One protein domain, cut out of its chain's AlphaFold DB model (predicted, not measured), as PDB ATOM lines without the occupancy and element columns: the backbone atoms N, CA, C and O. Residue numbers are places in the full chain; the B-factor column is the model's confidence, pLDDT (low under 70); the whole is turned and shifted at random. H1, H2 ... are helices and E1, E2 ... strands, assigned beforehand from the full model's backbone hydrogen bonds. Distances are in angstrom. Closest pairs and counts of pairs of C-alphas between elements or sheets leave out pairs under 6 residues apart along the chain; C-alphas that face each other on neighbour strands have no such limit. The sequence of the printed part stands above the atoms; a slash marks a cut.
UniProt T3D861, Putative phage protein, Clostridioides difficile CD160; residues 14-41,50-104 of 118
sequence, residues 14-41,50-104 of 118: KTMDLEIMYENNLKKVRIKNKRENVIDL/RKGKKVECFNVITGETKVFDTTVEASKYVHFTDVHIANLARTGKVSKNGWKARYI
ATOM      1  N   LYS A  14     -26.082 -44.834  11.707       58.38
ATOM      2  CA  LYS A  14     -25.566 -45.274  10.400       58.38
ATOM      3  C   LYS A  14     -25.035 -44.114   9.557       58.38
ATOM      4  O   LYS A  14     -24.057 -44.292   8.832       58.38
ATOM      5  N   THR A  15     -25.652 -42.931   9.624       54.25
ATOM      6  CA  THR A  15     -25.160 -41.751   8.892       54.25
ATOM      7  C   THR A  15     -23.886 -41.164   9.499       54.25
ATOM      8  O   THR A  15     -22.971 -40.834   8.745       54.25
ATOM      9  N   MET A  16     -23.773 -41.110  10.830       57.81
ATOM     10  CA  MET A  16     -22.557 -40.652  11.516       57.81
ATOM     11  C   MET A  16     -21.383 -41.602  11.255       57.81
ATOM     12  O   MET A  16     -20.276 -41.149  10.963       57.81
ATOM     13  N   ASP A  17     -21.625 -42.914  11.265       58.53
ATOM     14  CA  ASP A  17     -20.609 -43.918  10.940       58.53
ATOM     15  C   ASP A  17     -20.088 -43.773   9.503       58.53
ATOM     16  O   ASP A  17     -18.882 -43.878   9.258       58.53
ATOM     17  N   LEU A  18     -20.971 -43.487   8.542       59.94
ATOM     18  CA  LEU A  18     -20.588 -43.249   7.147       59.94
ATOM     19  C   LEU A  18     -19.760 -41.969   6.981       59.94
ATOM     20  O   LEU A  18     -18.768 -41.977   6.248       59.94
ATOM     21  N   GLU A  19     -20.126 -40.891   7.672       59.75
ATOM     22  CA  GLU A  19     -19.406 -39.616   7.626       59.75
ATOM     23  C   GLU A  19     -18.004 -39.741   8.248       59.75
ATOM     24  O   GLU A  19     -17.001 -39.368   7.631       59.75
ATOM     25  N   ILE A  20     -17.899 -40.409   9.400       61.03
ATOM     26  CA  ILE A  20     -16.623 -40.703  10.066       61.03
ATOM     27  C   ILE A  20     -15.750 -41.634   9.205       61.03
ATOM     28  O   ILE A  20     -14.527 -41.457   9.124       61.03
ATOM     29  N   MET A  21     -16.338 -42.626   8.528       61.12
ATOM     30  CA  MET A  21     -15.612 -43.492   7.590       61.12
ATOM     31  C   MET A  21     -15.093 -42.719   6.373       61.12
ATOM     32  O   MET A  21     -13.950 -42.939   5.953       61.12
ATOM     33  N   TYR A  22     -15.885 -41.791   5.834       61.50
ATOM     34  CA  TYR A  22     -15.486 -40.922   4.729       61.50
ATOM     35  C   TYR A  22     -14.296 -40.036   5.121       61.50
ATOM     36  O   TYR A  22     -13.255 -40.071   4.457       61.50
ATOM     37  N   GLU A  23     -14.375 -39.335   6.257       68.50
ATOM     38  CA  GLU A  23     -13.276 -38.508   6.771       68.50
ATOM     39  C   GLU A  23     -12.001 -39.316   7.045       68.50
ATOM     40  O   GLU A  23     -10.890 -38.900   6.687       68.50
ATOM     41  N   ASN A  24     -12.137 -40.507   7.631       70.00
ATOM     42  CA  ASN A  24     -11.000 -41.383   7.901       70.00
ATOM     43  C   ASN A  24     -10.328 -41.877   6.615       70.00
ATOM     44  O   ASN A  24      -9.094 -41.945   6.548       70.00
ATOM     45  N   ASN A  25     -11.104 -42.184   5.575       69.31
ATOM     46  CA  ASN A  25     -10.570 -42.583   4.276       69.31
ATOM     47  C   ASN A  25      -9.848 -41.421   3.581       69.31
ATOM     48  O   ASN A  25      -8.736 -41.606   3.077       69.31
ATOM     49  N   LEU A  26     -10.398 -40.206   3.653       66.19
ATOM     50  CA  LEU A  26      -9.725 -38.994   3.177       66.19
ATOM     51  C   LEU A  26      -8.391 -38.763   3.883       66.19
ATOM     52  O   LEU A  26      -7.364 -38.510   3.245       66.19
ATOM     53  N   LYS A  27      -8.382 -38.894   5.211       72.38
ATOM     54  CA  LYS A  27      -7.177 -38.727   6.023       72.38
ATOM     55  C   LYS A  27      -6.105 -39.752   5.652       72.38
ATOM     56  O   LYS A  27      -4.943 -39.376   5.491       72.38
ATOM     57  N   LYS A  28      -6.483 -41.018   5.442       75.38
ATOM     58  CA  LYS A  28      -5.568 -42.084   4.990       75.38
ATOM     59  C   LYS A  28      -4.949 -41.769   3.626       75.38
ATOM     60  O   LYS A  28      -3.731 -41.874   3.487       75.38
ATOM     61  N   VAL A  29      -5.747 -41.327   2.651       69.38
ATOM     62  CA  VAL A  29      -5.246 -40.941   1.318       69.38
ATOM     63  C   VAL A  29      -4.277 -39.760   1.412       69.38
ATOM     64  O   VAL A  29      -3.194 -39.812   0.833       69.38
ATOM     65  N   ARG A  30      -4.603 -38.726   2.199       67.31
ATOM     66  CA  ARG A  30      -3.706 -37.573   2.406       67.31
ATOM     67  C   ARG A  30      -2.379 -37.977   3.046       67.31
ATOM     68  O   ARG A  30      -1.329 -37.510   2.614       67.31
ATOM     69  N   ILE A  31      -2.405 -38.854   4.053       70.06
ATOM     70  CA  ILE A  31      -1.185 -39.372   4.695       70.06
ATOM     71  C   ILE A  31      -0.357 -40.195   3.703       70.06
ATOM     72  O   ILE A  31       0.865 -40.058   3.678       70.06
ATOM     73  N   LYS A  32      -0.999 -41.010   2.859       67.38
ATOM     74  CA  LYS A  32      -0.313 -41.777   1.812       67.38
ATOM     75  C   LYS A  32       0.350 -40.858   0.781       67.38
ATOM     76  O   LYS A  32       1.525 -41.049   0.485       67.38
ATOM     77  N   ASN A  33      -0.348 -39.806   0.339       62.84
ATOM     78  CA  ASN A  33       0.218 -38.782  -0.550       62.84
ATOM     79  C   ASN A  33       1.436 -38.084   0.081       62.84
ATOM     80  O   ASN A  33       2.393 -37.785  -0.625       62.84
ATOM     81  N   LYS A  34       1.427 -37.873   1.407       64.62
ATOM     82  CA  LYS A  34       2.574 -37.324   2.149       64.62
ATOM     83  C   LYS A  34       3.750 -38.295   2.280       64.62
ATOM     84  O   LYS A  34       4.887 -37.853   2.198       64.62
ATOM     85  N   ARG A  35       3.490 -39.587   2.513       63.19
ATOM     86  CA  ARG A  35       4.530 -40.609   2.750       63.19
ATOM     87  C   ARG A  35       5.220 -41.102   1.480       63.19
ATOM     88  O   ARG A  35       6.375 -41.493   1.558       63.19
ATOM     89  N   GLU A  36       4.540 -41.121   0.336       56.88
ATOM     90  CA  GLU A  36       5.104 -41.647  -0.919       56.88
ATOM     91  C   GLU A  36       6.143 -40.722  -1.592       56.88
ATOM     92  O   GLU A  36       6.484 -40.955  -2.748       56.88
ATOM     93  N   ASN A  37       6.666 -39.685  -0.921       49.47
ATOM     94  CA  ASN A  37       7.656 -38.748  -1.482       49.47
ATOM     95  C   ASN A  37       7.330 -38.253  -2.907       49.47
ATOM     96  O   ASN A  37       8.215 -37.889  -3.673       49.47
ATOM     97  N   VAL A  38       6.044 -38.096  -3.248       51.16
ATOM     98  CA  VAL A  38       5.662 -37.209  -4.367       51.16
ATOM     99  C   VAL A  38       6.041 -35.746  -4.029       51.16
ATOM    100  O   VAL A  38       6.024 -34.874  -4.893       51.16
ATOM    101  N   ILE A  39       6.415 -35.496  -2.764       45.16
ATOM    102  CA  ILE A  39       6.662 -34.209  -2.108       45.16
ATOM    103  C   ILE A  39       8.165 -33.931  -1.858       45.16
ATOM    104  O   ILE A  39       8.483 -32.942  -1.220       45.16
ATOM    105  N   ASP A  40       9.120 -34.704  -2.392       39.97
ATOM    106  CA  ASP A  40      10.527 -34.226  -2.404       39.97
ATOM    107  C   ASP A  40      10.795 -33.189  -3.513       39.97
ATOM    108  O   ASP A  40      11.885 -32.632  -3.635       39.97
ATOM    109  N   LEU A  41       9.792 -32.873  -4.330       45.12
ATOM    110  CA  LEU A  41       9.942 -31.930  -5.427       45.12
ATOM    111  C   LEU A  41       9.484 -30.548  -4.993       45.12
ATOM    112  O   LEU A  41       8.284 -30.282  -4.929       45.12
ATOM    113  N   ARG A  50      -0.736 -22.954 -15.519       52.22
ATOM    114  CA  ARG A  50      -1.546 -21.965 -16.251       52.22
ATOM    115  C   ARG A  50      -2.339 -21.152 -15.227       52.22
ATOM    116  O   ARG A  50      -3.333 -21.645 -14.698       52.22
ATOM    117  N   LYS A  51      -1.885 -19.927 -14.950       55.97
ATOM    118  CA  LYS A  51      -2.620 -18.955 -14.138       55.97
ATOM    119  C   LYS A  51      -4.039 -18.832 -14.714       55.97
ATOM    120  O   LYS A  51      -4.189 -18.590 -15.908       55.97
ATOM    121  N   GLY A  52      -5.051 -19.068 -13.879       62.12
ATOM    122  CA  GLY A  52      -6.455 -18.786 -14.198       62.12
ATOM    123  C   GLY A  52      -7.293 -19.914 -14.808       62.12
ATOM    124  O   GLY A  52      -8.400 -19.633 -15.246       62.12
ATOM    125  N   LYS A  53      -6.828 -21.173 -14.868       74.25
ATOM    126  CA  LYS A  53      -7.717 -22.286 -15.263       74.25
ATOM    127  C   LYS A  53      -8.246 -23.030 -14.046       74.25
ATOM    128  O   LYS A  53      -7.475 -23.723 -13.378       74.25
ATOM    129  N   LYS A  54      -9.566 -22.953 -13.856       87.25
ATOM    130  CA  LYS A  54     -10.299 -23.775 -12.893       87.25
ATOM    131  C   LYS A  54     -10.023 -25.252 -13.150       87.25
ATOM    132  O   LYS A  54     -10.026 -25.720 -14.295       87.25
ATOM    133  N   VAL A  55      -9.765 -25.986 -12.078       89.12
ATOM    134  CA  VAL A  55      -9.479 -27.418 -12.122       89.12
ATOM    135  C   VAL A  55     -10.392 -28.138 -11.149       89.12
ATOM    136  O   VAL A  55     -10.531 -27.748  -9.994       89.12
ATOM    137  N   GLU A  56     -11.018 -29.203 -11.622       91.81
ATOM    138  CA  GLU A  56     -11.731 -30.137 -10.766       91.81
ATOM    139  C   GLU A  56     -10.814 -31.318 -10.467       91.81
ATOM    140  O   GLU A  56     -10.255 -31.923 -11.387       91.81
ATOM    141  N   CYS A  57     -10.674 -31.646  -9.186       91.19
ATOM    142  CA  CYS A  57     -10.019 -32.857  -8.717       91.19
ATOM    143  C   CYS A  57     -11.069 -33.812  -8.151       91.19
ATOM    144  O   CYS A  57     -11.861 -33.437  -7.287       91.19
ATOM    145  N   PHE A  58     -11.026 -35.056  -8.612       92.12
ATOM    146  CA  PHE A  58     -11.909 -36.132  -8.188       92.12
ATOM    147  C   PHE A  58     -11.093 -37.319  -7.682       92.12
ATOM    148  O   PHE A  58     -10.148 -37.735  -8.352       92.12
ATOM    149  N   ASN A  59     -11.448 -37.890  -6.535       90.50
ATOM    150  CA  ASN A  59     -10.856 -39.124  -6.040       90.50
ATOM    151  C   ASN A  59     -11.802 -40.309  -6.276       90.50
ATOM    152  O   ASN A  59     -12.851 -40.406  -5.648       90.50
ATOM    153  N   VAL A  60     -11.403 -41.252  -7.131       86.69
ATOM    154  CA  VAL A  60     -12.214 -42.436  -7.470       86.69
ATOM    155  C   VAL A  60     -12.362 -43.429  -6.311       86.69
ATOM    156  O   VAL A  60     -13.265 -44.255  -6.344       86.69
ATOM    157  N   ILE A  61     -11.468 -43.388  -5.317       82.12
ATOM    158  CA  ILE A  61     -11.475 -44.298  -4.159       82.12
ATOM    159  C   ILE A  61     -12.416 -43.762  -3.083       82.12
ATOM    160  O   ILE A  61     -13.172 -44.526  -2.493       82.12
ATOM    161  N   THR A  62     -12.358 -42.457  -2.808       81.06
ATOM    162  CA  THR A  62     -13.158 -41.842  -1.739       81.06
ATOM    163  C   THR A  62     -14.464 -41.240  -2.241       81.06
ATOM    164  O   THR A  62     -15.355 -41.018  -1.437       81.06
ATOM    165  N   GLY A  63     -14.607 -40.986  -3.545       82.06
ATOM    166  CA  GLY A  63     -15.746 -40.271  -4.130       82.06
ATOM    167  C   GLY A  63     -15.645 -38.747  -4.007       82.06
ATOM    168  O   GLY A  63     -16.531 -38.030  -4.469       82.06
ATOM    169  N   GLU A  64     -14.567 -38.231  -3.410       84.56
ATOM    170  CA  GLU A  64     -14.409 -36.800  -3.170       84.56
ATOM    171  C   GLU A  64     -14.245 -36.022  -4.471       84.56
ATOM    172  O   GLU A  64     -13.345 -36.309  -5.257       84.56
ATOM    173  N   THR A  65     -15.065 -34.987  -4.658       90.38
ATOM    174  CA  THR A  65     -14.949 -34.047  -5.777       90.38
ATOM    175  C   THR A  65     -14.780 -32.634  -5.246       90.38
ATOM    176  O   THR A  65     -15.551 -32.196  -4.391       90.38
ATOM    177  N   LYS A  66     -13.789 -31.901  -5.757       90.31
ATOM    178  CA  LYS A  66     -13.589 -30.499  -5.397       90.31
ATOM    179  C   LYS A  66     -13.064 -29.685  -6.569       90.31
ATOM    180  O   LYS A  66     -12.159 -30.111  -7.286       90.31
ATOM    181  N   VAL A  67     -13.644 -28.502  -6.740       90.62
ATOM    182  CA  VAL A  67     -13.253 -27.523  -7.752       90.62
ATOM    183  C   VAL A  67     -12.358 -26.473  -7.108       90.62
ATOM    184  O   VAL A  67     -12.627 -26.024  -5.996       90.62
ATOM    185  N   PHE A  68     -11.300 -26.099  -7.814       89.06
ATOM    186  CA  PHE A  68     -10.334 -25.089  -7.403       89.06
ATOM    187  C   PHE A  68     -10.167 -24.053  -8.505       89.06
ATOM    188  O   PHE A  68     -10.215 -24.399  -9.690       89.06
ATOM    189  N   ASP A  69      -9.894 -22.807  -8.123       85.44
ATOM    190  CA  ASP A  69      -9.684 -21.725  -9.087       85.44
ATOM    191  C   ASP A  69      -8.343 -21.858  -9.807       85.44
ATOM    192  O   ASP A  69      -8.184 -21.445 -10.960       85.44
ATOM    193  N   THR A  70      -7.371 -22.498  -9.153       83.75
ATOM    194  CA  THR A  70      -6.048 -22.739  -9.726       83.75
ATOM    195  C   THR A  70      -5.503 -24.127  -9.405       83.75
ATOM    196  O   THR A  70      -5.818 -24.750  -8.389       83.75
ATOM    197  N   THR A  71      -4.569 -24.590 -10.240       82.56
ATOM    198  CA  THR A  71      -3.799 -25.817  -9.976       82.56
ATOM    199  C   THR A  71      -2.926 -25.721  -8.722       82.56
ATOM    200  O   THR A  71      -2.563 -26.752  -8.167       82.56
ATOM    201  N   VAL A  72      -2.602 -24.507  -8.261       83.50
ATOM    202  CA  VAL A  72      -1.812 -24.259  -7.041       83.50
ATOM    203  C   VAL A  72      -2.648 -24.463  -5.775       83.50
ATOM    204  O   VAL A  72      -2.144 -24.907  -4.748       83.50
ATOM    205  N   GLU A  73      -3.941 -24.164  -5.809       85.19
ATOM    206  CA  GLU A  73      -4.828 -24.482  -4.684       85.19
ATOM    207  C   GLU A  73      -5.094 -25.983  -4.608       85.19
ATOM    208  O   GLU A  73      -4.989 -26.590  -3.539       85.19
ATOM    209  N   ALA A  74      -5.339 -26.597  -5.766       86.94
ATOM    210  CA  ALA A  74      -5.490 -28.037  -5.874       86.94
ATOM    211  C   ALA A  74      -4.232 -28.785  -5.391       86.94
ATOM    212  O   ALA A  74      -4.352 -29.816  -4.727       86.94
ATOM    213  N   SER A  75      -3.030 -28.259  -5.668       84.75
ATOM    214  CA  SER A  75      -1.755 -28.860  -5.243       84.75
ATOM    215  C   SER A  75      -1.627 -28.923  -3.727       84.75
ATOM    216  O   SER A  75      -1.317 -29.981  -3.172       84.75
ATOM    217  N   LYS A  76      -1.970 -27.829  -3.041       84.62
ATOM    218  CA  LYS A  76      -1.981 -27.761  -1.574       84.62
ATOM    219  C   LYS A  76      -2.967 -28.752  -0.962       84.62
ATOM    220  O   LYS A  76      -2.650 -29.358   0.059       84.62
ATOM    221  N   TYR A  77      -4.133 -28.925  -1.585       85.06
ATOM    222  CA  TYR A  77      -5.189 -29.800  -1.076       85.06
ATOM    223  C   TYR A  77      -4.896 -31.289  -1.279       85.06
ATOM    224  O   TYR A  77      -4.997 -32.088  -0.349       85.06
ATOM    225  N   VAL A  78      -4.539 -31.662  -2.507       83.12
ATOM    226  CA  VAL A  78      -4.330 -33.058  -2.911       83.12
ATOM    227  C   VAL A  78      -2.928 -33.548  -2.527       83.12
ATOM    228  O   VAL A  78      -2.689 -34.752  -2.489       83.12
ATOM    229  N   HIS A  79      -2.014 -32.640  -2.172       83.12
ATOM    230  CA  HIS A  79      -0.606 -32.927  -1.881       83.12
ATOM    231  C   HIS A  79       0.156 -33.519  -3.081       83.12
ATOM    232  O   HIS A  79       0.955 -34.438  -2.933       83.12
ATOM    233  N   PHE A  80      -0.085 -32.972  -4.274       81.38
ATOM    234  CA  PHE A  80       0.691 -33.228  -5.493       81.38
ATOM    235  C   PHE A  80       1.314 -31.932  -6.000       81.38
ATOM    236  O   PHE A  80       0.834 -30.862  -5.650       81.38
ATOM    237  N   THR A  81       2.331 -32.001  -6.862       81.88
ATOM    238  CA  THR A  81       2.829 -30.798  -7.548       81.88
ATOM    239  C   THR A  81       1.776 -30.257  -8.523       81.88
ATOM    240  O   THR A  81       0.975 -31.009  -9.091       81.88
ATOM    241  N   ASP A  82       1.771 -28.944  -8.743       80.44
ATOM    242  CA  ASP A  82       0.881 -28.284  -9.706       80.44
ATOM    243  C   ASP A  82       1.094 -28.814 -11.138       80.44
ATOM    244  O   ASP A  82       0.128 -29.016 -11.877       80.44
ATOM    245  N   VAL A  83       2.342 -29.130 -11.501       81.88
ATOM    246  CA  VAL A  83       2.711 -29.793 -12.762       81.88
ATOM    247  C   VAL A  83       2.078 -31.179 -12.868       81.88
ATOM    248  O   VAL A  83       1.545 -31.530 -13.924       81.88
ATOM    249  N   HIS A  84       2.098 -31.969 -11.790       83.50
ATOM    250  CA  HIS A  84       1.480 -33.293 -11.785       83.50
ATOM    251  C   HIS A  84      -0.039 -33.195 -11.958       83.50
ATOM    252  O   HIS A  84      -0.610 -33.911 -12.779       83.50
ATOM    253  N   ILE A  85      -0.687 -32.246 -11.280       84.88
ATOM    254  CA  ILE A  85      -2.123 -31.975 -11.442       84.88
ATOM    255  C   ILE A  85      -2.443 -31.525 -12.868       84.88
ATOM    256  O   ILE A  85      -3.387 -32.029 -13.474       84.88
ATOM    257  N   ALA A  86      -1.637 -30.634 -13.447       84.31
ATOM    258  CA  ALA A  86      -1.800 -30.214 -14.834       84.31
ATOM    259  C   ALA A  86      -1.650 -31.390 -15.816       84.31
ATOM    260  O   ALA A  86      -2.369 -31.459 -16.813       84.31
ATOM    261  N   ASN A  87      -0.745 -32.334 -15.542       84.69
ATOM    262  CA  ASN A  87      -0.588 -33.541 -16.348       84.69
ATOM    263  C   ASN A  87      -1.811 -34.466 -16.233       84.69
ATOM    264  O   ASN A  87      -2.336 -34.917 -17.253       84.69
ATOM    265  N   LEU A  88      -2.323 -34.689 -15.018       88.25
ATOM    266  CA  LEU A  88      -3.570 -35.433 -14.801       88.25
ATOM    267  C   LEU A  88      -4.740 -34.777 -15.551       88.25
ATOM    268  O   LEU A  88      -5.460 -35.464 -16.270       88.25
ATOM    269  N   ALA A  89      -4.854 -33.447 -15.483       87.44
ATOM    270  CA  ALA A  89      -5.899 -32.678 -16.155       87.44
ATOM    271  C   ALA A  89      -5.849 -32.750 -17.688       87.44
ATOM    272  O   ALA A  89      -6.892 -32.671 -18.333       87.44
ATOM    273  N   ARG A  90      -4.657 -32.900 -18.284       84.25
ATOM    274  CA  ARG A  90      -4.490 -33.055 -19.741       84.25
ATOM    275  C   ARG A  90      -4.677 -34.490 -20.211       84.25
ATOM    276  O   ARG A  90      -5.234 -34.713 -21.277       84.25
ATOM    277  N   THR A  91      -4.151 -35.446 -19.455       83.88
ATOM    278  CA  THR A  91      -4.111 -36.854 -19.872       83.88
ATOM    279  C   THR A  91      -5.357 -37.629 -19.467       83.88
ATOM    280  O   THR A  91      -5.576 -38.724 -19.976       83.88
ATOM    281  N   GLY A  92      -6.150 -37.109 -18.526       83.75
ATOM    282  CA  GLY A  92      -7.317 -37.797 -17.977       83.75
ATOM    283  C   GLY A  92      -6.972 -39.069 -17.192       83.75
ATOM    284  O   GLY A  92      -7.874 -39.845 -16.871       83.75
ATOM    285  N   LYS A  93      -5.686 -39.298 -16.893       87.25
ATOM    286  CA  LYS A  93      -5.209 -40.452 -16.126       87.25
ATOM    287  C   LYS A  93      -5.612 -40.338 -14.658       87.25
ATOM    288  O   LYS A  93      -5.842 -39.248 -14.136       87.25
ATOM    289  N   VAL A  94      -5.657 -41.489 -13.995       87.25
ATOM    290  CA  VAL A  94      -5.880 -41.599 -12.551       87.25
ATOM    291  C   VAL A  94      -4.532 -41.850 -11.880       87.25
ATOM    292  O   VAL A  94      -3.746 -42.680 -12.341       87.25
ATOM    293  N   SER A  95      -4.239 -41.110 -10.816       85.50
ATOM    294  CA  SER A  95      -3.035 -41.314 -10.017       85.50
ATOM    295  C   SER A  95      -3.123 -42.621  -9.224       85.50
ATOM    296  O   SER A  95      -4.206 -43.152  -8.978       85.50
ATOM    297  N   LYS A  96      -1.981 -43.120  -8.738       82.12
ATOM    298  CA  LYS A  96      -1.930 -44.323  -7.885       82.12
ATOM    299  C   LYS A  96      -2.787 -44.212  -6.616       82.12
ATOM    300  O   LYS A  96      -3.186 -45.229  -6.058       82.12
ATOM    301  N   ASN A  97      -3.080 -42.988  -6.178       80.44
ATOM    302  CA  ASN A  97      -3.871 -42.699  -4.980       80.44
ATOM    303  C   ASN A  97      -5.316 -42.298  -5.317       80.44
ATOM    304  O   ASN A  97      -6.006 -41.693  -4.497       80.44
ATOM    305  N   GLY A  98      -5.768 -42.636  -6.529       83.75
ATOM    306  CA  GLY A  98      -7.154 -42.509  -6.965       83.75
ATOM    307  C   GLY A  98      -7.544 -41.128  -7.485       83.75
ATOM    308  O   GLY A  98      -8.688 -40.926  -7.869       83.75
ATOM    309  N   TRP A  99      -6.623 -40.167  -7.526       89.12
ATOM    310  CA  TRP A  99      -6.946 -38.806  -7.948       89.12
ATOM    311  C   TRP A  99      -6.920 -38.657  -9.466       89.12
ATOM    312  O   TRP A  99      -5.935 -38.989 -10.126       89.12
ATOM    313  N   LYS A 100      -7.986 -38.084 -10.005       92.25
ATOM    314  CA  LYS A 100      -8.138 -37.612 -11.376       92.25
ATOM    315  C   LYS A 100      -8.303 -36.097 -11.338       92.25
ATOM    316  O   LYS A 100      -8.879 -35.563 -10.395       92.25
ATOM    317  N   ALA A 101      -7.811 -35.406 -12.357       90.75
ATOM    318  CA  ALA A 101      -8.052 -33.979 -12.522       90.75
ATOM    319  C   ALA A 101      -8.625 -33.706 -13.914       90.75
ATOM    320  O   ALA A 101      -8.361 -34.469 -14.846       90.75
ATOM    321  N   ARG A 102      -9.383 -32.621 -14.066       90.12
ATOM    322  CA  ARG A 102      -9.781 -32.068 -15.368       90.12
ATOM    323  C   ARG A 102      -9.854 -30.550 -15.303       90.12
ATOM    324  O   ARG A 102     -10.218 -29.985 -14.275       90.12
ATOM    325  N   TYR A 103      -9.516 -29.887 -16.405       88.50
ATOM    326  CA  TYR A 103      -9.792 -28.458 -16.525       88.50
ATOM    327  C   TYR A 103     -11.288 -28.250 -16.722       88.50
ATOM    328  O   TYR A 103     -11.897 -28.916 -17.559       88.50
ATOM    329  N   ILE A 104     -11.857 -27.313 -15.973       84.00
ATOM    330  CA  ILE A 104     -13.201 -26.829 -16.247       84.00
ATOM    331  C   ILE A 104     -13.059 -25.826 -17.382       84.00
ATOM    332  O   ILE A 104     -12.388 -24.802 -17.250       84.00
TER     333      ILE A 104
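This is residues 14 to 41 and 50 to 104 of the 118 residues of the protein "Putative phage protein" of Clostridioides difficile CD160 (UniProt T3D861). A small antiparallel sheet of three strands, with two short helices, H2 and H3, over one face, makes a compact head, and the long helix H1 passes by it as an arm whose residues 14 to 20 stick out. The printed part has 83 residues, with three named helices and three named strands in the order H1, E1, E2, H2, H3, E3; the sheet runs E2, E1, E3, and the class is mixed, helices and strands. The whole is compact, with a radius of gyration of the C-alphas of 13.0 A, and spans 42 by 28 by 20 A, only just elongated.

E1 is residues 55 to 59, 13.3 A long, E2 65 to 68, and E3 99 to 103, 13.7 A, ending at C-alpha 103 (-9.792, -28.458, -16.525). H2 is residues 71 to 78 and H3 82 to 91, 14.2 A. H1, residues 14 to 35, begins at C-alpha 14 (-25.566, -45.274, 10.400) and is 31.4 A long.

E1 and E2 form a hairpin, with N 57 and O 66 2.9 A apart, within hydrogen-bond range. E1 and E3 are antiparallel, with N 58 and O 100 2.8 A apart, also within range. E2, H2, H3 and E3 form a split strand-helix-strand unit, two strands running the same way with E1 between them, and its crossover is right-handed. With H2 and H3 on the same face, the sheet makes two layers. H2 runs along the strands, 17 degrees to E1 on the local plane, at a height over the sheet of 8.9 A. H3 lies over E3 and stands up from the sheet, rising 48 degrees; the closest C-alphas, of Ala 89 and Arg 102, are 4.0 A apart. H2 and H3 touch, about perpendicular at 83 degrees, closest at the C-alphas of Ser 75 and Asp 82, 5.2 A. H1 is not on the sheet; it is close to H2 but not clearly touching, closest at the C-alphas of Arg 30 and Val 78, 7.0 A. In H1, H2 and H3 every O i to N i+4 pair is within hydrogen-bond range.

The two farthest C-alphas, of Lys 14 and Arg 50, are 42.8 A apart. Residues 42 to 49 are not printed, and C-alphas 41 and 50 are 18.7 A apart across this cut, which falls in the link from H1 to E1. Of the links printed whole, none is long. The mean pLDDT of the printed part is 76.3, and 27 residues are under 70, among them 14 to 23, 32 to 41 and 50 to 52.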